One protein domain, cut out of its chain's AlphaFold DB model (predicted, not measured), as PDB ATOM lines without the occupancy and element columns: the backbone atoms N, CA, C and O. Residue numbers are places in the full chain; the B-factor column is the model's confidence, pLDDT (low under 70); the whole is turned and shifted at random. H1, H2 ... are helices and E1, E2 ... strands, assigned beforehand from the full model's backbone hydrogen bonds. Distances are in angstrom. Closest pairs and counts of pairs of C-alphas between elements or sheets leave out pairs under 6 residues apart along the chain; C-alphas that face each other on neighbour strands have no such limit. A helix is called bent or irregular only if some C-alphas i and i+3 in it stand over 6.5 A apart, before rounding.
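This is residues 7 to 184 of the 185 residues of an uncharacterized protein of Arundinibacter roseus (UniProt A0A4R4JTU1). A strongly twisted antiparallel sheet, E1 E2 E3 E5 E4, has the bent helix H5 running along one face, with H2 near its E4 edge, in two layers; H6 folds back from the end of H5, meets H5b with residues 162 to 166 alone and runs on past H5a, off the sheet, and residues 177 to 184 stick out. H1, H4 and H3 make a loose bent row off the sheet. The printed part has 178 residues, with six named helices and five named strands in the order E1 E2 E3 H1 H2 E4 H3 H4 E5 H5 H6, class mixed. It is compact, with a radius of gyration of the C-alphas of 17.3 A and spans of 58 by 40 by 32 A.

E1, residues 7 to 12, E2, residues 36 to 43, and E3, residues 46 to 53, form a meander, each strand the antiparallel neighbour of the one before; N 9 and O 40 are 3.0 A apart, N 41 and O 48 2.8 A. E2 bends by 58 degrees at residue 40. H1, residues 60 to 72, and H2, residues 74 to 83, follow E3 in a split strand-helix-strand unit: E3 and E4, residues 86 to 89, run the same way with E5, residues 119 to 122, between them, the crossover right-handed. N 51 and O 120 are 2.8 A apart, as are N 87 and O 121. H3, residues 93 to 98, is irregular, C-alphas 93 and 96 being 7.6 A apart; it is close to but not clearly touching H4, residues 103 to 112, at Phe 98 and Tyr 106, their closest C-alphas, 7.0 A. H4 is likewise close to H1, with C-alphas 71 and 107 closest at 7.2 A. H5, residues 131 to 156, was assigned as one helix by its hydrogen bonds but is bent, C-alphas 143 and 146 being 7.1 A apart; its arms H5a, residues 131 to 143, and H5b, residues 146 to 156, stand at a steep tilt of 42 degrees. H5a is over E3, height over the sheet 9.2 A, and H5b over E2, 10.2 A; both run along the strands. H2, on the same face, touches H5a only at their ends, closest C-alphas 80 and 143, 6.2 A. H1 only just touches H5b, with 3 pairs of C-alphas within 8 A, through residues 65 to 66 alone, closest C-alphas 66 and 151, 6.5 A. H6, residues 162 to 182, forms a helical hairpin with H5b, a shallow tilt of 28 degrees, opposite ways; it touches H5b with residues 162 to 166 alone, closest C-alphas 146 and 165, 6.0 A. Every O i to N i+4 pair is within hydrogen-bond range in H2, H4, H5a, H5b and H6, against 6 of 9 in H1 and 0 of 2 in H3, where 2 of 3 O i to N i+3 pairs are.

E1 begins at C-alpha 7, (-50.368, -0.581, 246.080). E2 measures 20.3 A, E3 22.3 A, H1 18.1 A, H5a 18.6 A, H5b 15.5 A and H6 30.5 A, ending at C-alpha 182, (-20.186, 1.793, 266.604).

The C-alphas of Glu 27 and Leu 184, the two farthest apart, are 58.9 A apart. The printed part has no cut. The link E1 to E2 is long, 23 residues. Mean pLDDT of the printed part is 90.3; residues 91 to 99 and 180 to 184 are under 70.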
ATOM      1  N   CYS A   7     -50.860  -1.928 246.333       92.31
ATOM      2  CA  CYS A   7     -50.368  -0.581 246.080       92.31
ATOM      3  C   CYS A   7     -48.906  -0.648 245.631       92.31
ATOM      4  O   CYS A   7     -48.108  -1.386 246.204       92.31
ATOM      5  N   GLU A   8     -48.544   0.157 244.633       92.88
ATOM      6  CA  GLU A   8     -47.188   0.213 244.093       92.88
ATOM      7  C   GLU A   8     -46.636   1.636 244.146       92.88
ATOM      8  O   GLU A   8     -47.308   2.604 243.780       92.88
ATOM      9  N   ALA A   9     -45.379   1.766 244.565       93.81
ATOM     10  CA  ALA A   9     -44.660   3.031 244.562       93.81
ATOM     11  C   ALA A   9     -43.182   2.811 244.234       93.81
ATOM     12  O   ALA A   9     -42.509   1.977 244.836       93.81
ATOM     13  N   GLY A  10     -42.638   3.581 243.294       92.00
ATOM     14  CA  GLY A  10     -41.212   3.513 243.002       92.00
ATOM     15  C   GLY A  10     -40.789   4.274 241.762       92.00
ATOM     16  O   GLY A  10     -41.353   5.308 241.404       92.00
ATOM     17  N   LEU A  11     -39.739   3.767 241.128       92.56
ATOM     18  CA  LEU A  11     -39.049   4.415 240.031       92.56
ATOM     19  C   LEU A  11     -39.545   3.855 238.701       92.56
ATOM     20  O   LEU A  11     -39.184   2.757 238.275       92.56
ATOM     21  N   GLY A  12     -40.358   4.663 238.030       87.88
ATOM     22  CA  GLY A  12     -40.569   4.568 236.593       87.88
ATOM     23  C   GLY A  12     -39.641   5.522 235.848       87.88
ATOM     24  O   GLY A  12     -39.167   6.528 236.389       87.88
ATOM     25  N   ALA A  13     -39.405   5.242 234.570       84.12
ATOM     26  CA  ALA A  13     -38.730   6.202 233.714       84.12
ATOM     27  C   ALA A  13     -39.545   7.498 233.585       84.12
ATOM     28  O   ALA A  13     -40.777   7.487 233.522       84.12
ATOM     29  N   LYS A  14     -38.843   8.633 233.488       87.75
ATOM     30  CA  LYS A  14     -39.461   9.937 233.217       87.75
ATOM     31  C   LYS A  14     -40.351   9.879 231.964       87.75
ATOM     32  O   LYS A  14     -39.993   9.304 230.940       87.75
ATOM     33  N   ARG A  15     -41.508  10.536 232.011       88.25
ATOM     34  CA  ARG A  15     -42.394  10.634 230.844       88.25
ATOM     35  C   ARG A  15     -41.839  11.654 229.849       88.25
ATOM     36  O   ARG A  15     -42.047  12.851 230.029       88.25
ATOM     37  N   SER A  16     -41.061  11.212 228.860       90.62
ATOM     38  CA  SER A  16     -40.444  12.104 227.868       90.62
ATOM     39  C   SER A  16     -39.856  11.347 226.675       90.62
ATOM     40  O   SER A  16     -38.763  10.792 226.764       90.62
ATOM     41  N   SER A  17     -40.523  11.412 225.522       87.69
ATOM     42  CA  SER A  17     -39.998  10.867 224.261       87.69
ATOM     43  C   SER A  17     -38.621  11.429 223.886       87.69
ATOM     44  O   SER A  17     -37.742  10.677 223.472       87.69
ATOM     45  N   TYR A  18     -38.386  12.721 224.143       90.56
ATOM     46  CA  TYR A  18     -37.121  13.408 223.854       90.56
ATOM     47  C   TYR A  18     -35.887  12.782 224.522       90.56
ATOM     48  O   TYR A  18     -34.777  12.880 223.985       90.56
ATOM     49  N   LEU A  19     -36.056  12.166 225.697       90.62
ATOM     50  CA  LEU A  19     -34.964  11.516 226.422       90.62
ATOM     51  C   LEU A  19     -34.666  10.119 225.867       90.62
ATOM     52  O   LEU A  19     -33.506   9.720 225.781       90.62
ATOM     53  N   TRP A  20     -35.689   9.388 225.427       92.62
ATOM     54  CA  TRP A  20     -35.612   7.960 225.096       92.62
ATOM     55  C   TRP A  20     -35.219   7.694 223.641       92.62
ATOM     56  O   TRP A  20     -35.779   6.838 222.961       92.62
ATOM     57  N   ARG A  21     -34.221   8.430 223.147       90.44
ATOM     58  CA  ARG A  21     -33.866   8.490 221.717       90.44
ATOM     59  C   ARG A  21     -33.365   7.179 221.125       90.44
ATOM     60  O   ARG A  21     -33.335   7.047 219.904       90.44
ATOM     61  N   LYS A  22     -32.904   6.235 221.951       92.38
ATOM     62  CA  LYS A  22     -32.400   4.929 221.490       92.38
ATOM     63  C   LYS A  22     -33.405   3.795 221.652       92.38
ATOM     64  O   LYS A  22     -33.039   2.644 221.388       92.38
ATOM     65  N   VAL A  23     -34.635   4.116 222.043       92.44
ATOM     66  CA  VAL A  23     -35.742   3.171 222.146       92.44
ATOM     67  C   VAL A  23     -36.823   3.584 221.160       92.44
ATOM     68  O   VAL A  23     -37.235   4.740 221.126       92.44
ATOM     69  N   LEU A  24     -37.279   2.631 220.357       93.62
ATOM     70  CA  LEU A  24     -38.342   2.828 219.385       93.62
ATOM     71  C   LEU A  24     -39.516   1.911 219.710       93.62
ATOM     72  O   LEU A  24     -39.355   0.796 220.204       93.62
ATOM     73  N   THR A  25     -40.710   2.406 219.436       92.69
ATOM     74  CA  THR A  25     -41.949   1.632 219.402       92.69
ATOM     75  C   THR A  25     -42.034   0.834 218.103       92.69
ATOM     76  O   THR A  25     -41.296   1.100 217.154       92.69
ATOM     77  N   LYS A  26     -42.974  -0.112 218.019       91.75
ATOM     78  CA  LYS A  26     -43.256  -0.856 216.774       91.75
ATOM     79  C   LYS A  26     -43.612   0.051 215.585       91.75
ATOM     80  O   LYS A  26     -43.407  -0.342 214.445       91.75
ATOM     81  N   GLU A  27     -44.093   1.264 215.850       93.12
ATOM     82  CA  GLU A  27     -44.386   2.296 214.845       93.12
ATOM     83  C   GLU A  27     -43.171   3.172 214.493       93.12
ATOM     84  O   GLU A  27     -43.328   4.230 213.885       93.12
ATOM     85  N   ASN A  28     -41.960   2.786 214.907       91.56
ATOM     86  CA  ASN A  28     -40.725   3.538 214.675       91.56
ATOM     87  C   ASN A  28     -40.705   4.944 215.324       91.56
ATOM     88  O   ASN A  28     -39.987   5.840 214.883       91.56
ATOM     89  N   LYS A  29     -41.488   5.152 216.395       93.19
ATOM     90  CA  LYS A  29     -41.541   6.402 217.185       93.19
ATOM     91  C   LYS A  29     -40.887   6.230 218.553       93.19
ATOM     92  O   LYS A  29     -40.909   5.131 219.100       93.19
ATOM     93  N   GLN A  30     -40.385   7.308 219.153       93.19
ATOM     94  CA  GLN A  30     -39.878   7.293 220.534       93.19
ATOM     95  C   GLN A  30     -41.029   7.092 221.536       93.19
ATOM     96  O   GLN A  30     -42.047   7.782 221.426       93.19
ATOM     97  N   PRO A  31     -40.905   6.177 222.514       91.94
ATOM     98  CA  PRO A  31     -41.946   5.972 223.511       91.94
ATOM     99  C   PRO A  31     -41.971   7.129 224.515       91.94
ATOM    100  O   PRO A  31     -40.940   7.716 224.819       91.94
ATOM    101  N   ASN A  32     -43.135   7.428 225.094       89.81
ATOM    102  CA  ASN A  32     -43.215   8.380 226.209       89.81
ATOM    103  C   ASN A  32     -42.790   7.756 227.544       89.81
ATOM    104  O   ASN A  32     -42.271   8.457 228.407       89.81
ATOM    105  N   ILE A  33     -43.014   6.452 227.708       89.38
ATOM    106  CA  ILE A  33     -42.746   5.684 228.929       89.38
ATOM    107  C   ILE A  33     -41.881   4.488 228.543       89.38
ATOM    108  O   ILE A  33     -42.141   3.847 227.525       89.38
ATOM    109  N   LEU A  34     -40.848   4.201 229.333       92.50
ATOM    110  CA  LEU A  34     -40.007   3.032 229.101       92.50
ATOM    111  C   LEU A  34     -40.647   1.755 229.663       92.50
ATOM    112  O   LEU A  34     -41.373   1.820 230.653       92.50
ATOM    113  N   PRO A  35     -40.350   0.595 229.057       91.25
ATOM    114  CA  PRO A  35     -40.956  -0.694 229.390       91.25
ATOM    115  C   PRO A  35     -40.402  -1.335 230.672       91.25
ATOM    116  O   PRO A  35     -40.299  -2.555 230.736       91.25
ATOM    117  N   PHE A  36     -39.951  -0.561 231.658       94.19
ATOM    118  CA  PHE A  36     -39.379  -1.121 232.879       94.19
ATOM    119  C   PHE A  36     -39.548  -0.206 234.088       94.19
ATOM    120  O   PHE A  36     -39.620   1.020 233.960       94.19
ATOM    121  N   SER A  37     -39.569  -0.818 235.268       95.44
ATOM    122  CA  SER A  37     -39.749  -0.145 236.553       95.44
ATOM    123  C   SER A  37     -39.023  -0.887 237.669       95.44
ATOM    124  O   SER A  37     -38.776  -2.087 237.564       95.44
ATOM    125  N   LEU A  38     -38.679  -0.155 238.728       97.44
ATOM    126  CA  LEU A  38     -38.193  -0.683 240.001       97.44
ATOM    127  C   LEU A  38     -39.090  -0.124 241.111       97.44
ATOM    128  O   LEU A  38     -39.075   1.082 241.365       97.44
ATOM    129  N   THR A  39     -39.896  -0.971 241.737       97.06
ATOM    130  CA  THR A  39     -41.053  -0.544 242.538       97.06
ATOM    131  C   THR A  39     -41.185  -1.341 243.818       97.06
ATOM    132  O   THR A  39     -41.014  -2.555 243.807       97.06
ATOM    133  N   TYR A  40     -41.536  -0.667 244.912       97.69
ATOM    134  CA  TYR A  40     -42.100  -1.322 246.084       97.69
ATOM    135  C   TYR A  40     -43.552  -1.694 245.798       97.69
ATOM    136  O   TYR A  40     -44.288  -0.898 245.213       97.69
ATOM    137  N   CYS A  41     -43.951  -2.882 246.230       96.25
ATOM    138  CA  CYS A  41     -45.311  -3.383 246.182       96.25
ATOM    139  C   CYS A  41     -45.746  -3.751 247.599       96.25
ATOM    140  O   CYS A  41     -45.037  -4.475 248.301       96.25
ATOM    141  N   LEU A  42     -46.899  -3.230 247.996       95.56
ATOM    142  CA  LEU A  42     -47.594  -3.562 249.226       95.56
ATOM    143  C   LEU A  42     -48.870  -4.309 248.847       95.56
ATOM    144  O   LEU A  42     -49.696  -3.763 248.115       95.56
ATOM    145  N   ASP A  43     -49.035  -5.522 249.348       94.75
ATOM    146  CA  ASP A  43     -50.249  -6.318 249.193       94.75
ATOM    147  C   ASP A  43     -50.782  -6.786 250.556       94.75
ATOM    148  O   ASP A  43     -50.382  -6.281 251.613       94.75
ATOM    149  N   ASP A  44     -51.757  -7.691 250.524       93.69
ATOM    150  CA  ASP A  44     -52.387  -8.296 251.696       93.69
ATOM    151  C   ASP A  44     -51.449  -9.230 252.474       93.69
ATOM    152  O   ASP A  44     -51.619  -9.405 253.681       93.69
ATOM    153  N   GLU A  45     -50.426  -9.780 251.820       93.94
ATOM    154  CA  GLU A  45     -49.425 -10.638 252.450       93.94
ATOM    155  C   GLU A  45     -48.253  -9.841 253.030       93.94
ATOM    156  O   GLU A  45     -47.657 -10.266 254.026       93.94
ATOM    157  N   GLY A  46     -47.889  -8.707 252.422       96.31
ATOM    158  CA  GLY A  46     -46.709  -7.982 252.863       96.31
ATOM    159  C   GLY A  46     -46.170  -6.884 251.954       96.31
ATOM    160  O   GLY A  46     -46.853  -6.328 251.100       96.31
ATOM    161  N   LEU A  47     -44.889  -6.571 252.167       97.56
ATOM    162  CA  LEU A  47     -44.132  -5.549 251.443       97.56
ATOM    163  C   LEU A  47     -42.901  -6.171 250.780       97.56
ATOM    164  O   LEU A  47     -42.148  -6.916 251.403       97.56
ATOM    165  N   TYR A  48     -42.662  -5.830 249.523       97.50
ATOM    166  CA  TYR A  48     -41.481  -6.243 248.766       97.50
ATOM    167  C   TYR A  48     -41.127  -5.182 247.730       97.50
ATOM    168  O   TYR A  48     -41.898  -4.248 247.516       97.50
ATOM    169  N   PHE A  49     -39.982  -5.304 247.062       97.56
ATOM    170  CA  PHE A  49     -39.782  -4.625 245.785       97.56
ATOM    171  C   PHE A  49     -39.667  -5.630 244.650       97.56
ATOM    172  O   PHE A  49     -39.314  -6.797 244.833       97.56
ATOM    173  N   TYR A  50     -39.950  -5.163 243.448       96.12
ATOM    174  CA  TYR A  50     -39.673  -5.902 242.239       96.12
ATOM    175  C   TYR A  50     -39.137  -4.969 241.159       96.12
ATOM    176  O   TYR A  50     -39.357  -3.757 241.161       96.12
ATOM    177  N   PHE A  51     -38.396  -5.557 240.237       97.31
ATOM    178  CA  PHE A  51     -38.016  -4.942 238.983       97.31
ATOM    179  C   PHE A  51     -38.636  -5.761 237.872       97.31
ATOM    180  O   PHE A  51     -38.534  -6.984 237.892       97.31
ATOM    181  N   SER A  52     -39.243  -5.109 236.894       94.31
ATOM    182  CA  SER A  52     -39.839  -5.800 235.755       94.31
ATOM    183  C   SER A  52     -39.529  -5.077 234.464       94.31
ATOM    184  O   SER A  52     -39.570  -3.847 234.423       94.31
ATOM    185  N   THR A  53     -39.292  -5.845 233.405       92.88
ATOM    186  CA  THR A  53     -39.243  -5.362 232.030       92.88
ATOM    187  C   THR A  53     -40.353  -6.031 231.224       92.88
ATOM    188  O   THR A  53     -40.507  -7.248 231.276       92.88
ATOM    189  N   PHE A  54     -41.105  -5.252 230.448       87.81
ATOM    190  CA  PHE A  54     -42.185  -5.762 229.603       87.81
ATOM    191  C   PHE A  54     -42.086  -5.198 228.195       87.81
ATOM    192  O   PHE A  54     -42.303  -4.004 227.994       87.81
ATOM    193  N   ARG A  55     -41.845  -6.037 227.182       85.69
ATOM    194  CA  ARG A  55     -41.785  -5.616 225.767       85.69
ATOM    195  C   ARG A  55     -43.163  -5.249 225.184       85.69
ATOM    196  O   ARG A  55     -43.544  -5.697 224.101       85.69
ATOM    197  N   TYR A  56     -43.935  -4.412 225.866       84.06
ATOM    198  CA  TYR A  56     -45.210  -3.916 225.377       84.06
ATOM    199  C   TYR A  56     -45.000  -2.694 224.476       84.06
ATOM    200  O   TYR A  56     -44.451  -1.678 224.891       84.06
ATOM    201  N   GLY A  57     -45.397  -2.799 223.206       83.81
ATOM    202  CA  GLY A  57     -45.332  -1.690 222.241       83.81
ATOM    203  C   GLY A  57     -43.927  -1.282 221.764       83.81
ATOM    204  O   GLY A  57     -43.824  -0.456 220.858       83.81
ATOM    205  N   ILE A  58     -42.856  -1.874 222.303       90.19
ATOM    206  CA  ILE A  58     -41.460  -1.579 221.939       90.19
ATOM    207  C   ILE A  58     -40.977  -2.470 220.785       90.19
ATOM    208  O   ILE A  58     -41.296  -3.659 220.698       90.19
ATOM    209  N   GLU A  59     -40.203  -1.874 219.882       89.56
ATOM    210  CA  GLU A  59     -39.548  -2.542 218.761       89.56
ATOM    211  C   GLU A  59     -38.502  -3.552 219.259       89.56
ATOM    212  O   GLU A  59     -37.781  -3.328 220.235       89.56
ATOM    213  N   LEU A  60     -38.415  -4.692 218.573       86.31
ATOM    214  CA  LEU A  60     -37.623  -5.843 219.005       86.31
ATOM    215  C   LEU A  60     -36.140  -5.488 219.216       86.31
ATOM    216  O   LEU A  60     -35.572  -5.801 220.263       86.31
ATOM    217  N   ASN A  61     -35.518  -4.788 218.262       87.00
ATOM    218  CA  ASN A  61     -34.100  -4.423 218.350       87.00
ATOM    219  C   ASN A  61     -33.821  -3.409 219.458       87.00
ATOM    220  O   ASN A  61     -32.769  -3.465 220.098       87.00
ATOM    221  N   SER A  62     -34.761  -2.496 219.696       87.56
ATOM    222  CA  SER A  62     -34.694  -1.540 220.796       87.56
ATOM    223  C   SER A  62     -34.702  -2.248 222.154       87.56
ATOM    224  O   SER A  62     -33.865  -1.946 223.002       87.56
ATOM    225  N   TYR A  63     -35.571  -3.246 222.327       88.12
ATOM    226  CA  TYR A  63     -35.666  -4.013 223.570       88.12
ATOM    227  C   TYR A  63     -34.480  -4.964 223.793       88.12
ATOM    228  O   TYR A  63     -33.966  -5.075 224.905       88.12
ATOM    229  N   LYS A  64     -33.963  -5.591 222.725       89.75
ATOM    230  CA  LYS A  64     -32.835  -6.544 222.786       89.75
ATOM    231  C   LYS A  64     -31.575  -5.965 223.444       89.75
ATOM    232  O   LYS A  64     -30.752  -6.716 223.961       89.75
ATOM    233  N   LYS A  65     -31.395  -4.640 223.434       92.25
ATOM    234  CA  LYS A  65     -30.246  -3.958 224.060       92.25
ATOM    235  C   LYS A  65     -30.191  -4.180 225.570       92.25
ATOM    236  O   LYS A  65     -29.111  -4.402 226.106       92.25
ATOM    237  N   PHE A  66     -31.344  -4.164 226.230       92.81
ATOM    238  CA  PHE A  66     -31.463  -4.418 227.662       92.81
ATOM    239  C   PHE A  66     -31.050  -5.845 228.014       92.81
ATOM    240  O   PHE A  66     -30.220  -6.077 228.887       92.81
ATOM    241  N   TYR A  67     -31.546  -6.793 227.228       92.00
ATOM    242  CA  TYR A  67     -31.221  -8.199 227.378       92.00
ATOM    243  C   TYR A  67     -29.732  -8.493 227.122       92.00
ATOM    244  O   TYR A  67     -29.075  -9.206 227.879       92.00
ATOM    245  N   LYS A  68     -29.145  -7.865 226.094       92.25
ATOM    246  CA  LYS A  68     -27.699  -7.928 225.827       92.25
ATOM    247  C   LYS A  68     -26.866  -7.355 226.973       92.25
ATOM    248  O   LYS A  68     -25.796  -7.887 227.263       92.25
ATOM    249  N   PHE A  69     -27.331  -6.289 227.621       95.25
ATOM    250  CA  PHE A  69     -26.675  -5.755 228.812       95.25
ATOM    251  C   PHE A  69     -26.706  -6.778 229.955       95.25
ATOM    252  O   PHE A  69     -25.653  -7.061 230.522       95.25
ATOM    253  N   GLN A  70     -27.861  -7.408 230.195       93.81
ATOM    254  CA  GLN A  70     -28.015  -8.455 231.207       93.81
ATOM    255  C   GLN A  70     -27.010  -9.598 231.021       93.81
ATOM    256  O   GLN A  70     -26.299  -9.961 231.953       93.81
ATOM    257  N   ILE A  71     -26.900 -10.126 229.798       92.06
ATOM    258  CA  ILE A  71     -25.983 -11.232 229.487       92.06
ATOM    259  C   ILE A  71     -24.522 -10.781 229.556       92.06
ATOM    260  O   ILE A  71     -23.694 -11.446 230.175       92.06
ATOM    261  N   SER A  72     -24.179  -9.648 228.936       94.00
ATOM    262  CA  SER A  72     -22.776  -9.205 228.852       94.00
ATOM    263  C   SER A  72     -22.183  -8.804 230.204       94.00
ATOM    264  O   SER A  72     -20.966  -8.842 230.373       94.00
ATOM    265  N   LYS A  73     -23.027  -8.442 231.177       95.44
ATOM    266  CA  LYS A  73     -22.631  -8.121 232.552       95.44
ATOM    267  C   LYS A  73     -23.157  -9.142 233.567       95.44
ATOM    268  O   LYS A  73     -23.215  -8.820 234.749       95.44
ATOM    269  N   TYR A  74     -23.479 -10.366 233.128       93.38
ATOM    270  CA  TYR A  74     -24.139 -11.400 233.937       93.38
ATOM    271  C   TYR A  74     -23.532 -11.560 235.333       93.38
ATOM    272  O   TYR A  74     -24.227 -11.342 236.314       93.38
ATOM    273  N   HIS A  75     -22.232 -11.856 235.440       93.88
ATOM    274  CA  HIS A  75     -21.588 -12.091 236.740       93.88
ATOM    275  C   HIS A  75     -21.689 -10.888 237.686       93.88
ATOM    276  O   HIS A  75     -21.893 -11.045 238.884       93.88
ATOM    277  N   ILE A  76     -21.566  -9.677 237.142       95.88
ATOM    278  CA  ILE A  76     -21.641  -8.443 237.924       95.88
ATOM    279  C   ILE A  76     -23.076  -8.203 238.399       95.88
ATOM    280  O   ILE A  76     -23.297  -7.843 239.553       95.88
ATOM    281  N   ILE A  77     -24.048  -8.402 237.512       96.56
ATOM    282  CA  ILE A  77     -25.463  -8.219 237.826       96.56
ATOM    283  C   ILE A  77     -25.934  -9.286 238.821       96.56
ATOM    284  O   ILE A  77     -26.631  -8.945 239.769       96.56
ATOM    285  N   GLU A  78     -25.503 -10.538 238.675       94.62
ATOM    286  CA  GLU A  78     -25.835 -11.628 239.598       94.62
ATOM    287  C   GLU A  78     -25.335 -11.344 241.022       94.62
ATOM    288  O   GLU A  78     -26.063 -11.564 241.992       94.62
ATOM    289  N   ASN A  79     -24.136 -10.768 241.158       94.81
ATOM    290  CA  ASN A  79     -23.621 -10.331 242.456       94.81
ATOM    291  C   ASN A  79     -24.487  -9.220 243.067       94.81
ATOM    292  O   ASN A  79     -24.797  -9.275 244.252       94.81
ATOM    293  N   LEU A  80     -24.919  -8.238 242.266       97.19
ATOM    294  CA  LEU A  80     -25.824  -7.180 242.734       97.19
ATOM    295  C   LEU A  80     -27.197  -7.722 243.138       97.19
ATOM    296  O   LEU A  80     -27.755  -7.274 244.130       97.19
ATOM    297  N   ILE A  81     -27.737  -8.682 242.386       96.69
ATOM    298  CA  ILE A  81     -29.010  -9.344 242.697       96.69
ATOM    299  C   ILE A  81     -28.906 -10.110 244.015       96.69
ATOM    300  O   ILE A  81     -29.811 -10.021 244.842       96.69
ATOM    301  N   THR A  82     -27.794 -10.825 244.209       95.75
ATOM    302  CA  THR A  82     -27.503 -11.567 245.441       95.75
ATOM    303  C   THR A  82     -27.420 -10.620 246.635       95.75
ATOM    304  O   THR A  82     -28.101 -10.843 247.630       95.75
ATOM    305  N   GLU A  83     -26.657  -9.530 246.512       95.81
ATOM    306  CA  GLU A  83     -26.533  -8.510 247.561       95.81
ATOM    307  C   GLU A  83     -27.867  -7.805 247.846       95.81
ATOM    308  O   GLU A  83     -28.167  -7.462 248.982       95.81
ATOM    309  N   ALA A  84     -28.701  -7.624 246.821       97.25
ATOM    310  CA  ALA A  84     -30.035  -7.047 246.937       97.25
ATOM    311  C   ALA A  84     -31.101  -8.033 247.448       97.25
ATOM    312  O   ALA A  84     -32.291  -7.736 247.344       97.25
ATOM    313  N   ASN A  85     -30.723  -9.235 247.903       97.00
ATOM    314  CA  ASN A  85     -31.649 -10.291 248.338       97.00
ATOM    315  C   ASN A  85     -32.820 -10.529 247.360       97.00
ATOM    316  O   ASN A  85     -33.943 -10.870 247.756       97.00
ATOM    317  N   ALA A  86     -32.554 -10.339 246.067       97.12
ATOM    318  CA  ALA A  86     -33.532 -10.445 245.002       97.12
ATOM    319  C   ALA A  86     -33.386 -11.776 244.264       97.12
ATOM    320  O   ALA A  86     -32.340 -12.424 244.271       97.12
ATOM    321  N   LYS A  87     -34.464 -12.209 243.616       94.12
ATOM    322  CA  LYS A  87     -34.521 -13.464 242.868       94.12
ATOM    323  C   LYS A  87     -35.139 -13.230 241.510       94.12
ATOM    324  O   LYS A  87     -36.127 -12.510 241.389       94.12
ATOM    325  N   LEU A  88     -34.557 -13.859 240.495       92.56
ATOM    326  CA  LEU A  88     -35.140 -13.909 239.163       92.56
ATOM    327  C   LEU A  88     -36.444 -14.711 239.222       92.56
ATOM    328  O   LEU A  88     -36.438 -15.880 239.609       92.56
ATOM    329  N   LEU A  89     -37.547 -14.095 238.814       88.88
ATOM    330  CA  LEU A  89     -38.798 -14.791 238.566       88.88
ATOM    331  C   LEU A  89     -38.725 -15.435 237.184       88.88
ATOM    332  O   LEU A  89     -38.675 -14.752 236.160       88.88
ATOM    333  N   LYS A  90     -38.690 -16.767 237.168       83.94
ATOM    334  CA  LYS A  90     -38.746 -17.561 235.938       83.94
ATOM    335  C   LYS A  90     -40.220 -17.697 235.541       83.94
ATOM    336  O   LYS A  90     -40.995 -18.278 236.292       83.94
ATOM    337  N   THR A  91     -40.609 -17.105 234.414       67.00
ATOM    338  CA  THR A  91     -42.020 -16.879 234.034       67.00
ATOM    339  C   THR A  91     -42.552 -17.845 232.976       67.00
ATOM    340  O   THR A  91     -43.667 -17.665 232.499       67.00
ATOM    341  N   THR A  92     -41.768 -18.830 232.543       63.38
ATOM    342  CA  THR A  92     -42.215 -19.799 231.537       63.38
ATOM    343  C   THR A  92     -43.019 -20.914 232.200       63.38
ATOM    344  O   THR A  92     -42.619 -21.399 233.249       63.38
ATOM    345  N   ASP A  93     -44.125 -21.366 231.601       59.16
ATOM    346  CA  ASP A  93     -44.878 -22.531 232.111       59.16
ATOM    347  C   ASP A  93     -43.999 -23.796 232.174       59.16
ATOM    348  O   ASP A  93     -44.158 -24.647 233.052       59.16
ATOM    349  N   ASP A  94     -42.965 -23.846 231.330       61.78
ATOM    350  CA  ASP A  94     -41.919 -24.864 231.362       61.78
ATOM    351  C   ASP A  94     -40.853 -24.633 232.452       61.78
ATOM    352  O   ASP A  94     -39.828 -25.313 232.458       61.78
ATOM    353  N   TYR A  95     -41.043 -23.717 233.413       62.72
ATOM    354  CA  TYR A  95     -40.057 -23.404 234.466       62.72
ATOM    355  C   TYR A  95     -39.588 -24.626 235.260       62.72
ATOM    356  O   TYR A  95     -38.503 -24.608 235.845       62.72
ATOM    357  N   ARG A  96     -40.386 -25.699 235.270       63.09
ATOM    358  CA  ARG A  96     -40.033 -26.987 235.874       63.09
ATOM    359  C   ARG A  96     -38.747 -27.565 235.283       63.09
ATOM    360  O   ARG A  96     -37.958 -28.134 236.030       63.09
ATOM    361  N   GLN A  97     -38.481 -27.341 233.993       67.62
ATOM    362  CA  GLN A  97     -37.221 -27.737 233.352       67.62
ATOM    363  C   GLN A  97     -36.032 -26.851 233.776       67.62
ATOM    364  O   GLN A  97     -34.880 -27.177 233.512       67.62
ATOM    365  N   PHE A  98     -36.298 -25.744 234.478       69.62
ATOM    366  CA  PHE A  98     -35.316 -24.742 234.894       69.62
ATOM    367  C   PHE A  98     -35.085 -24.673 236.407       69.62
ATOM    368  O   PHE A  98     -34.371 -23.773 236.862       69.62
ATOM    369  N   LEU A  99     -35.653 -25.593 237.196       68.06
ATOM    370  CA  LEU A  99     -35.590 -25.559 238.666       68.06
ATOM    371  C   LEU A  99     -34.160 -25.567 239.226       68.06
ATOM    372  O   LEU A  99     -33.917 -24.976 240.273       68.06
ATOM    373  N   PHE A 100     -33.206 -26.145 238.494       77.25
ATOM    374  CA  PHE A 100     -31.788 -26.195 238.881       77.25
ATOM    375  C   PHE A 100     -30.855 -25.607 237.824       77.25
ATOM    376  O   PHE A 100     -29.637 -25.685 237.953       77.25
ATOM    377  N   LEU A 101     -31.426 -25.022 236.773       78.88
ATOM    378  CA  LEU A 101     -30.651 -24.474 235.677       78.88
ATOM    379  C   LEU A 101     -30.008 -23.147 236.121       78.88
ATOM    380  O   LEU A 101     -30.742 -22.261 236.595       78.88
ATOM    381  N   PRO A 102     -28.681 -22.979 235.963       83.94
ATOM    382  CA  PRO A 102     -28.006 -21.711 236.206       83.94
ATOM    383  C   PRO A 102     -28.691 -20.551 235.474       83.94
ATOM    384  O   PRO A 102     -29.140 -20.695 234.335       83.94
ATOM    385  N   ASN A 103     -28.744 -19.369 236.098       85.12
ATOM    386  CA  ASN A 103     -29.445 -18.217 235.519       85.12
ATOM    387  C   ASN A 103     -28.890 -17.823 234.141       85.12
ATOM    388  O   ASN A 103     -29.657 -17.426 233.267       85.12
ATOM    389  N   LYS A 104     -27.585 -17.999 233.900       86.12
ATOM    390  CA  LYS A 104     -26.986 -17.791 232.573       86.12
ATOM    391  C   LYS A 104     -27.614 -18.686 231.502       86.12
ATOM    392  O   LYS A 104     -27.993 -18.189 230.449       86.12
ATOM    393  N   GLU A 105     -27.740 -19.981 231.769       86.50
ATOM    394  CA  GLU A 105     -28.341 -20.928 230.822       86.50
ATOM    395  C   GLU A 105     -29.828 -20.620 230.608       86.50
ATOM    396  O   GLU A 105     -30.340 -20.762 229.500       86.50
ATOM    397  N   TYR A 106     -30.513 -20.116 231.641       87.25
ATOM    398  CA  TYR A 106     -31.896 -19.658 231.519       87.25
ATOM    399  C   TYR A 106     -31.977 -18.465 230.563       87.25
ATOM    400  O   TYR A 106     -32.820 -18.451 229.669       87.25
ATOM    401  N   PHE A 107     -31.059 -17.500 230.681       88.56
ATOM    402  CA  PHE A 107     -30.976 -16.398 229.726       88.56
ATOM    403  C   PHE A 107     -30.614 -16.871 228.308       88.56
ATOM    404  O   PHE A 107     -31.132 -16.332 227.327       88.56
ATOM    405  N   ASP A 108     -29.770 -17.888 228.162       87.75
ATOM    406  CA  ASP A 108     -29.450 -18.458 226.852       87.75
ATOM    407  C   ASP A 108     -30.700 -19.114 226.217       87.75
ATOM    408  O   ASP A 108     -31.015 -18.832 225.057       87.75
ATOM    409  N   TYR A 109     -31.488 -19.878 226.986       87.19
ATOM    410  CA  TYR A 109     -32.765 -20.462 226.540       87.19
ATOM    411  C   TYR A 109     -33.794 -19.393 226.144       87.19
ATOM    412  O   TYR A 109     -34.372 -19.431 225.055       87.19
ATOM    413  N   MET A 110     -34.004 -18.409 227.015       86.88
ATOM    414  CA  MET A 110     -34.951 -17.311 226.810       86.88
ATOM    415  C   MET A 110     -34.594 -16.503 225.551       86.88
ATOM    416  O   MET A 110     -35.465 -16.156 224.749       86.88
ATOM    417  N   ASN A 111     -33.294 -16.316 225.289       87.56
ATOM    418  CA  ASN A 111     -32.812 -15.682 224.067       87.56
ATOM    419  C   ASN A 111     -33.200 -16.456 222.800       87.56
ATOM    420  O   ASN A 111     -33.617 -15.835 221.822       87.56
ATOM    421  N   GLN A 112     -33.049 -17.785 222.816       87.50
ATOM    422  CA  GLN A 112     -33.373 -18.660 221.682       87.50
ATOM    423  C   GLN A 112     -34.866 -18.628 221.338       87.50
ATOM    424  O   GLN A 112     -35.224 -18.704 220.167       87.50
ATOM    425  N   HIS A 113     -35.723 -18.432 222.343       85.69
ATOM    426  CA  HIS A 113     -37.178 -18.374 222.184       85.69
ATOM    427  C   HIS A 113     -37.714 -16.945 221.987       85.69
ATOM    428  O   HIS A 113     -38.920 -16.743 221.870       85.69
ATOM    429  N   GLY A 114     -36.838 -15.933 221.945       84.56
ATOM    430  CA  GLY A 114     -37.240 -14.531 221.785       84.56
ATOM    431  C   GLY A 114     -38.022 -13.965 222.977       84.56
ATOM    432  O   GLY A 114     -38.727 -12.963 222.824       84.56
ATOM    433  N   ILE A 115     -37.904 -14.594 224.148       86.00
ATOM    434  CA  ILE A 115     -38.514 -14.146 225.397       86.00
ATOM    435  C   ILE A 115     -37.452 -13.351 226.151       86.00
ATOM    436  O   ILE A 115     -36.430 -13.890 226.557       86.00
ATOM    437  N   TRP A 116     -37.662 -12.050 226.309       88.62
ATOM    438  CA  TRP A 116     -36.649 -11.152 226.884       88.62
ATOM    439  C   TRP A 116     -37.168 -10.340 228.066       88.62
ATOM    440  O   TRP A 116     -36.499  -9.407 228.507       88.62
ATOM    441  N   ASP A 117     -38.370 -10.656 228.540       89.44
ATOM    442  CA  ASP A 117     -38.930 -10.052 229.740       89.44
ATOM    443  C   ASP A 117     -38.190 -10.599 230.961       89.44
ATOM    444  O   ASP A 117     -37.942 -11.801 231.083       89.44
ATOM    445  N   ILE A 118     -37.772  -9.690 231.834       92.38
ATOM    446  CA  ILE A 118     -36.964  -9.983 233.008       92.38
ATOM    447  C   ILE A 118     -37.714  -9.433 234.203       92.38
ATOM    448  O   ILE A 118     -38.024  -8.243 234.250       92.38
ATOM    449  N   THR A 119     -37.967 -10.294 235.182       94.25
ATOM    450  CA  THR A 119     -38.565  -9.875 236.445       94.25
ATOM    451  C   THR A 119     -37.714 -10.359 237.607       94.25
ATOM    452  O   THR A 119     -37.385 -11.537 237.688       94.25
ATOM    453  N   TYR A 120     -37.366  -9.452 238.511       96.19
ATOM    454  CA  TYR A 120     -36.725  -9.747 239.784       96.19
ATOM    455  C   TYR A 120     -37.654  -9.354 240.918       96.19
ATOM    456  O   TYR A 120     -38.317  -8.327 240.831       96.19
ATOM    457  N   THR A 121     -37.669 -10.125 241.996       96.75
ATOM    458  CA  THR A 121     -38.420  -9.791 243.208       96.75
ATOM    459  C   THR A 121     -37.544  -9.968 244.437       96.75
ATOM    460  O   THR A 121     -36.756 -10.913 244.501       96.75
ATOM    461  N   SER A 122     -37.645  -9.053 245.395       97.44
ATOM    462  CA  SER A 122     -37.031  -9.220 246.708       97.44
ATOM    463  C   SER A 122     -37.741 -10.311 247.501       97.44
ATOM    464  O   SER A 122     -38.828 -10.779 247.152       97.44
ATOM    465  N   LYS A 123     -37.164 -10.690 248.642       95.19
ATOM    466  CA  LYS A 123     -37.942 -11.393 249.662       95.19
ATOM    467  C   LYS A 123     -39.136 -10.523 250.090       95.19
ATOM    468  O   LYS A 123     -38.970  -9.325 250.325       95.19
ATOM    469  N   LYS A 124     -40.316 -11.138 250.211       96.81
ATOM    470  CA  LYS A 124     -41.502 -10.497 250.789       96.81
ATOM    471  C   LYS A 124     -41.392 -10.446 252.312       96.81
ATOM    472  O   LYS A 124     -41.135 -11.468 252.951       96.81
ATOM    473  N   LEU A 125     -41.553  -9.251 252.872       97.50
ATOM    474  CA  LEU A 125     -41.703  -9.014 254.305       97.50
ATOM    475  C   LEU A 125     -43.160  -9.257 254.679       97.50
ATOM    476  O   LEU A 125     -44.027  -8.567 254.155       97.50
ATOM    477  N   ILE A 126     -43.421 -10.217 255.559       97.38
ATOM    478  CA  ILE A 126     -44.780 -10.610 255.952       97.38
ATOM    479  C   ILE A 126     -45.220  -9.814 257.185       97.38
ATOM    480  O   ILE A 126     -44.398  -9.506 258.047       97.38
ATOM    481  N   TYR A 127     -46.507  -9.481 257.287       95.56
ATOM    482  CA  TYR A 127     -47.035  -8.771 258.453       95.56
ATOM    483  C   TYR A 127     -46.977  -9.603 259.753       95.56
ATOM    484  O   TYR A 127     -47.215 -10.813 259.718       95.56
ATOM    485  N   PRO A 128     -46.767  -8.962 260.922       96.25
ATOM    486  CA  PRO A 128     -46.418  -7.549 261.106       96.25
ATOM    487  C   PRO A 128     -44.946  -7.264 260.753       96.25
ATOM    488  O   PRO A 128     -44.060  -8.020 261.135       96.25
ATOM    489  N   ILE A 129     -44.686  -6.138 260.076       95.56
ATOM    490  CA  ILE A 129     -43.348  -5.777 259.575       95.56
ATOM    491  C   ILE A 129     -42.616  -4.899 260.597       95.56
ATOM    492  O   ILE A 129     -43.085  -3.814 260.945       95.56
ATOM    493  N   ALA A 130     -41.439  -5.328 261.051       95.56
ATOM    494  CA  ALA A 130     -40.599  -4.558 261.961       95.56
ATOM    495  C   ALA A 130     -39.782  -3.477 261.229       95.56
ATOM    496  O   ALA A 130     -39.328  -3.662 260.099       95.56
ATOM    497  N   SER A 131     -39.463  -2.372 261.913       94.56
ATOM    498  CA  SER A 131     -38.672  -1.269 261.336       94.56
ATOM    499  C   SER A 131     -37.315  -1.716 260.779       94.56
ATOM    500  O   SER A 131     -36.877  -1.225 259.742       94.56
ATOM    501  N   LYS A 132     -36.656  -2.688 261.428       93.94
ATOM    502  CA  LYS A 132     -35.383  -3.256 260.950       93.94
ATOM    503  C   LYS A 132     -35.516  -3.968 259.598       93.94
ATOM    504  O   LYS A 132     -34.572  -3.964 258.815       93.94
ATOM    505  N   GLU A 133     -36.678  -4.556 259.320       95.62
ATOM    506  CA  GLU A 133     -36.955  -5.251 258.062       95.62
ATOM    507  C   GLU A 133     -37.188  -4.245 256.935       95.62
ATOM    508  O   GLU A 133     -36.666  -4.428 255.840       95.62
ATOM    509  N   ILE A 134     -37.863  -3.127 257.230       95.81
ATOM    510  CA  ILE A 134     -38.011  -2.003 256.290       95.81
ATOM    511  C   ILE A 134     -36.640  -1.441 255.907       95.81
ATOM    512  O   ILE A 134     -36.369  -1.240 254.726       95.81
ATOM    513  N   VAL A 135     -35.753  -1.220 256.886       94.38
ATOM    514  CA  VAL A 135     -34.383  -0.749 256.617       94.38
ATOM    515  C   VAL A 135     -33.631  -1.734 255.721       94.38
ATOM    516  O   VAL A 135     -32.992  -1.301 254.767       94.38
ATOM    517  N   SER A 136     -33.745  -3.043 255.981       94.12
ATOM    518  CA  SER A 136     -33.143  -4.076 255.125       94.12
ATOM    519  C   SER A 136     -33.663  -3.992 253.691       94.12
ATOM    520  O   SER A 136     -32.868  -3.945 252.760       94.12
ATOM    521  N   LEU A 137     -34.981  -3.888 253.511       96.62
ATOM    522  CA  LEU A 137     -35.595  -3.814 252.188       96.62
ATOM    523  C   LEU A 137     -35.186  -2.544 251.422       96.62
ATOM    524  O   LEU A 137     -35.008  -2.581 250.205       96.62
ATOM    525  N   ILE A 138     -34.998  -1.422 252.124       95.88
ATOM    526  CA  ILE A 138     -34.460  -0.191 251.532       95.88
ATOM    527  C   ILE A 138     -33.016  -0.400 251.068       95.88
ATOM    528  O   ILE A 138     -32.667   0.007 249.959       95.88
ATOM    529  N   THR A 139     -32.175  -1.035 251.888       95.75
ATOM    530  CA  THR A 139     -30.802  -1.384 251.497       95.75
ATOM    531  C   THR A 139     -30.800  -2.279 250.260       95.75
ATOM    532  O   THR A 139     -30.099  -1.972 249.297       95.75
ATOM    533  N   ASP A 140     -31.643  -3.308 250.238       97.12
ATOM    534  CA  ASP A 140     -31.784  -4.223 249.108       97.12
ATOM    535  C   ASP A 140     -32.164  -3.472 247.811       97.12
ATOM    536  O   ASP A 140     -31.556  -3.661 246.754       97.12
ATOM    537  N   PHE A 141     -33.111  -2.531 247.897       97.56
ATOM    538  CA  PHE A 141     -33.507  -1.670 246.778       97.56
ATOM    539  C   PHE A 141     -32.342  -0.807 246.262       97.56
ATOM    540  O   PHE A 141     -32.143  -0.670 245.050       97.56
ATOM    541  N   VAL A 142     -31.551  -0.224 247.170       96.56
ATOM    542  CA  VAL A 142     -30.363   0.580 246.828       96.56
ATOM    543  C   VAL A 142     -29.292  -0.282 246.158       96.56
ATOM    544  O   VAL A 142     -28.700   0.155 245.168       96.56
ATOM    545  N   CYS A 143     -29.085  -1.514 246.627       97.38
ATOM    546  CA  CYS A 143     -28.166  -2.468 246.010       97.38
ATOM    547  C   CYS A 143     -28.590  -2.848 244.585       97.38
ATOM    548  O   CYS A 143     -27.738  -2.988 243.707       97.38
ATOM    549  N   PHE A 144     -29.896  -2.938 244.311       98.12
ATOM    550  CA  PHE A 144     -30.411  -3.226 242.969       98.12
ATOM    551  C   PHE A 144     -30.315  -2.024 242.009       98.12
ATOM    552  O   PHE A 144     -30.182  -2.183 240.789       98.12
ATOM    553  N   TYR A 145     -30.358  -0.798 242.537       97.75
ATOM    554  CA  TYR A 145     -30.452   0.439 241.755       97.75
ATOM    555  C   TYR A 145     -29.435   0.604 240.603       97.75
ATOM    556  O   TYR A 145     -29.838   1.102 239.543       97.75
ATOM    557  N   PRO A 146     -28.149   0.196 240.707       98.31
ATOM    558  CA  PRO A 146     -27.204   0.289 239.593       98.31
ATOM    559  C   PRO A 146     -27.690  -0.419 238.325       98.31
ATOM    560  O   PRO A 146     -27.431   0.067 237.222       98.31
ATOM    561  N   ILE A 147     -28.439  -1.519 238.451       97.94
ATOM    562  CA  ILE A 147     -29.035  -2.216 237.305       97.94
ATOM    563  C   ILE A 147     -30.039  -1.276 236.632       97.94
ATOM    564  O   ILE A 147     -29.824  -0.864 235.490       97.94
ATOM    565  N   TYR A 148     -31.068  -0.837 237.363       97.62
ATOM    566  CA  TYR A 148     -32.104   0.081 236.870       97.62
ATOM    567  C   TYR A 148     -31.522   1.361 236.240       97.62
ATOM    568  O   TYR A 148     -31.911   1.769 235.142       97.62
ATOM    569  N   ALA A 149     -30.524   1.973 236.881       97.38
ATOM    570  CA  ALA A 149     -29.879   3.179 236.376       97.38
ATOM    571  C   ALA A 149     -29.199   2.965 235.011       97.38
ATOM    572  O   ALA A 149     -29.239   3.851 234.152       97.38
ATOM    573  N   ASN A 150     -28.602   1.794 234.766       98.00
ATOM    574  CA  ASN A 150     -27.989   1.492 233.472       98.00
ATOM    575  C   ASN A 150     -29.028   1.217 232.379       98.00
ATOM    576  O   ASN A 150     -28.798   1.615 231.237       98.00
ATOM    577  N   TYR A 151     -30.203   0.674 232.711       96.81
ATOM    578  CA  TYR A 151     -31.324   0.596 231.765       96.81
ATOM    579  C   TYR A 151     -31.761   1.992 231.287       96.81
ATOM    580  O   TYR A 151     -31.955   2.206 230.085       96.81
ATOM    581  N   LEU A 152     -31.837   2.982 232.184       96.50
ATOM    582  CA  LEU A 152     -32.117   4.373 231.798       96.50
ATOM    583  C   LEU A 152     -31.043   4.929 230.850       96.50
ATOM    584  O   LEU A 152     -31.366   5.534 229.828       96.50
ATOM    585  N   ARG A 153     -29.761   4.686 231.144       96.38
ATOM    586  CA  ARG A 153     -28.643   5.166 230.311       96.38
ATOM    587  C   ARG A 153     -28.638   4.541 228.921       96.38
ATOM    588  O   ARG A 153     -28.522   5.273 227.939       96.38
ATOM    589  N   ILE A 154     -28.857   3.230 228.831       96.31
ATOM    590  CA  ILE A 154     -29.014   2.512 227.558       96.31
ATOM    591  C   ILE A 154     -30.159   3.123 226.743       96.31
ATOM    592  O   ILE A 154     -30.015   3.347 225.540       96.31
ATOM    593  N   SER A 155     -31.267   3.463 227.404       94.94
ATOM    594  CA  SER A 155     -32.438   4.068 226.758       94.94
ATOM    595  C   SER A 155     -32.155   5.463 226.187       94.94
ATOM    596  O   SER A 155     -32.661   5.812 225.116       94.94
ATOM    597  N   CYS A 156     -31.295   6.237 226.854       94.19
ATOM    598  CA  CYS A 156     -30.783   7.521 226.365       94.19
ATOM    599  C   CYS A 156     -29.693   7.381 225.289       94.19
ATOM    600  O   CYS A 156     -29.370   8.356 224.611       94.19
ATOM    601  N   GLY A 157     -29.098   6.197 225.130       94.19
ATOM    602  CA  GLY A 157     -27.911   5.995 224.297       94.19
ATOM    603  C   GLY A 157     -26.601   6.431 224.928       94.19
ATOM    604  O   GLY A 157     -25.644   6.686 224.204       94.19
ATOM    605  N   SER A 158     -26.566   6.548 226.250       95.00
ATOM    606  CA  SER A 158     -25.351   6.818 227.007       95.00
ATOM    607  C   SER A 158     -24.640   5.516 227.369       95.00
ATOM    608  O   SER A 158     -25.278   4.482 227.569       95.00
ATOM    609  N   GLU A 159     -23.321   5.580 227.519       95.50
ATOM    610  CA  GLU A 159     -22.523   4.448 227.994       95.50
ATOM    611  C   GLU A 159     -22.915   4.028 229.410       95.50
ATOM    612  O   GLU A 159     -23.268   4.869 230.245       95.50
ATOM    613  N   THR A 160     -22.831   2.731 229.698       96.75
ATOM    614  CA  THR A 160     -23.087   2.191 231.037       96.75
ATOM    615  C   THR A 160     -22.009   2.642 232.018       96.75
ATOM    616  O   THR A 160     -20.830   2.644 231.680       96.75
ATOM    617  N   ILE A 161     -22.398   2.948 233.253       97.31
ATOM    618  CA  ILE A 161     -21.486   3.337 234.346       97.31
ATOM    619  C   ILE A 161     -21.547   2.345 235.515       97.31
ATOM    620  O   ILE A 161     -21.265   2.712 236.655       97.31
ATOM    621  N   LEU A 162     -21.956   1.103 235.235       97.44
ATOM    622  CA  LEU A 162     -22.225   0.064 236.231       97.44
ATOM    623  C   LEU A 162     -21.071  -0.107 237.228       97.44
ATOM    624  O   LEU A 162     -21.292  -0.042 238.429       97.44
ATOM    625  N   GLU A 163     -19.839  -0.237 236.742       95.62
ATOM    626  CA  GLU A 163     -18.656  -0.451 237.591       95.62
ATOM    627  C   GLU A 163     -18.370   0.750 238.509       95.62
ATOM    628  O   GLU A 163     -18.094   0.576 239.693       95.62
ATOM    629  N   ASN A 164     -18.537   1.981 238.011       96.81
ATOM    630  CA  ASN A 164     -18.429   3.190 238.836       96.81
ATOM    631  C   ASN A 164     -19.515   3.214 239.929       96.81
ATOM    632  O   ASN A 164     -19.232   3.500 241.092       96.81
ATOM    633  N   GLN A 165     -20.758   2.868 239.580       97.44
ATOM    634  CA  GLN A 165     -21.847   2.792 240.557       97.44
ATOM    635  C   GLN A 165     -21.612   1.709 241.611       97.44
ATOM    636  O   GLN A 165     -21.905   1.951 242.777       97.44
ATOM    637  N   ILE A 166     -21.029   0.570 241.237       97.00
ATOM    638  CA  ILE A 166     -20.656  -0.496 242.175       97.00
ATOM    639  C   ILE A 166     -19.588  -0.014 243.152       97.00
ATOM    640  O   ILE A 166     -19.722  -0.240 244.349       97.00
ATOM    641  N   SER A 167     -18.566   0.705 242.685       96.62
ATOM    642  CA  SER A 167     -17.552   1.279 243.578       96.62
ATOM    643  C   SER A 167     -18.162   2.242 244.602       96.62
ATOM    644  O   SER A 167     -17.794   2.209 245.777       96.62
ATOM    645  N   LYS A 168     -19.134   3.066 244.186       96.94
ATOM    646  CA  LYS A 168     -19.871   3.960 245.096       96.94
ATOM    647  C   LYS A 168     -20.754   3.190 246.075       96.94
ATOM    648  O   LYS A 168     -20.748   3.510 247.259       96.94
ATOM    649  N   LEU A 169     -21.474   2.179 245.590       96.81
ATOM    650  CA  LEU A 169     -22.315   1.315 246.415       96.81
ATOM    651  C   LEU A 169     -21.479   0.592 247.473       96.81
ATOM    652  O   LEU A 169     -21.831   0.622 248.642       96.81
ATOM    653  N   LYS A 170     -20.335   0.020 247.086       96.00
ATOM    654  CA  LYS A 170     -19.406  -0.645 248.006       96.00
ATOM    655  C   LYS A 170     -18.948   0.295 249.119       96.00
ATOM    656  O   LYS A 170     -18.985  -0.088 250.283       96.00
ATOM    657  N   LYS A 171     -18.531   1.516 248.768       95.81
ATOM    658  CA  LYS A 171     -18.127   2.524 249.756       95.81
ATOM    659  C   LYS A 171     -19.269   2.833 250.729       95.81
ATOM    660  O   LYS A 171     -19.062   2.783 251.933       95.81
ATOM    661  N   TRP A 172     -20.467   3.076 250.200       94.81
ATOM    662  CA  TRP A 172     -21.652   3.347 251.013       94.81
ATOM    663  C   TRP A 172     -22.014   2.170 251.934       94.81
ATOM    664  O   TRP A 172     -22.325   2.389 253.099       94.81
ATOM    665  N   LEU A 173     -21.938   0.924 251.453       93.50
ATOM    666  CA  LEU A 173     -22.216  -0.267 252.265       93.50
ATOM    667  C   LEU A 173     -21.237  -0.401 253.436       93.50
ATOM    668  O   LEU A 173     -21.681  -0.642 254.553       93.50
ATOM    669  N   ILE A 174     -19.937  -0.194 253.199       92.81
ATOM    670  CA  ILE A 174     -18.909  -0.235 254.252       92.81
ATOM    671  C   ILE A 174     -19.201   0.823 255.322       92.81
ATOM    672  O   ILE A 174     -19.328   0.484 256.492       92.81
ATOM    673  N   GLU A 175     -19.433   2.075 254.916       91.81
ATOM    674  CA  GLU A 175     -19.751   3.168 255.846       91.81
ATOM    675  C   GLU A 175     -21.004   2.870 256.691       91.81
ATOM    676  O   GLU A 175     -21.060   3.194 257.875       91.81
ATOM    677  N   ASN A 176     -22.025   2.230 256.113       86.56
ATOM    678  CA  ASN A 176     -23.233   1.852 256.853       86.56
ATOM    679  C   ASN A 176     -23.026   0.661 257.799       86.56
ATOM    680  O   ASN A 176     -23.741   0.561 258.797       86.56
ATOM    681  N   LEU A 177     -22.104  -0.252 257.488       81.75
ATOM    682  CA  LEU A 177     -21.753  -1.365 258.370       81.75
ATOM    683  C   LEU A 177     -20.947  -0.873 259.572       81.75
ATOM    684  O   LEU A 177     -21.285  -1.225 260.701       81.75
ATOM    685  N   ASP A 178     -19.964  -0.006 259.341       79.00
ATOM    686  CA  ASP A 178     -19.115   0.556 260.396       79.00
ATOM    687  C   ASP A 178     -19.954   1.369 261.397       79.00
ATOM    688  O   ASP A 178     -19.919   1.113 262.599       79.00
ATOM    689  N   ASN A 179     -20.852   2.229 260.901       74.81
ATOM    690  CA  ASN A 179     -21.772   2.995 261.752       74.81
ATOM    691  C   ASN A 179     -22.718   2.114 262.592       74.81
ATOM    692  O   ASN A 179     -23.184   2.539 263.647       74.81
ATOM    693  N   LYS A 180     -23.053   0.896 262.137       66.44
ATOM    694  CA  LYS A 180     -23.869  -0.049 262.922       66.44
ATOM    695  C   LYS A 180     -23.064  -0.731 264.025       66.44
ATOM    696  O   LYS A 180     -23.647  -1.064 265.052       66.44
ATOM    697  N   LEU A 181     -21.767  -0.955 263.812       61.19
ATOM    698  CA  LEU A 181     -20.866  -1.540 264.806       61.19
ATOM    699  C   LEU A 181     -20.560  -0.548 265.932       61.19
ATOM    700  O   LEU A 181     -20.544  -0.944 267.093       61.19
ATOM    701  N   ASP A 182     -20.421   0.737 265.610       52.22
ATOM    702  CA  ASP A 182     -20.186   1.793 266.604       52.22
ATOM    703  C   ASP A 182     -21.387   2.037 267.532       52.22
ATOM    704  O   ASP A 182     -21.217   2.510 268.648       52.22
ATOM    705  N   LEU A 183     -22.605   1.679 267.111       53.03
ATOM    706  CA  LEU A 183     -23.813   1.753 267.947       53.03
ATOM    707  C   LEU A 183     -23.973   0.561 268.909       53.03
ATOM    708  O   LEU A 183     -24.919   0.538 269.698       53.03
ATOM    709  N   LEU A 184     -23.106  -0.450 268.803       48.38
ATOM    710  CA  LEU A 184     -23.123  -1.663 269.627       48.38
ATOM    711  C   LEU A 184     -21.997  -1.698 270.677       48.38
ATOM    712  O   LEU A 184     -22.003  -2.606 271.509       48.38
TER     713      LEU A 184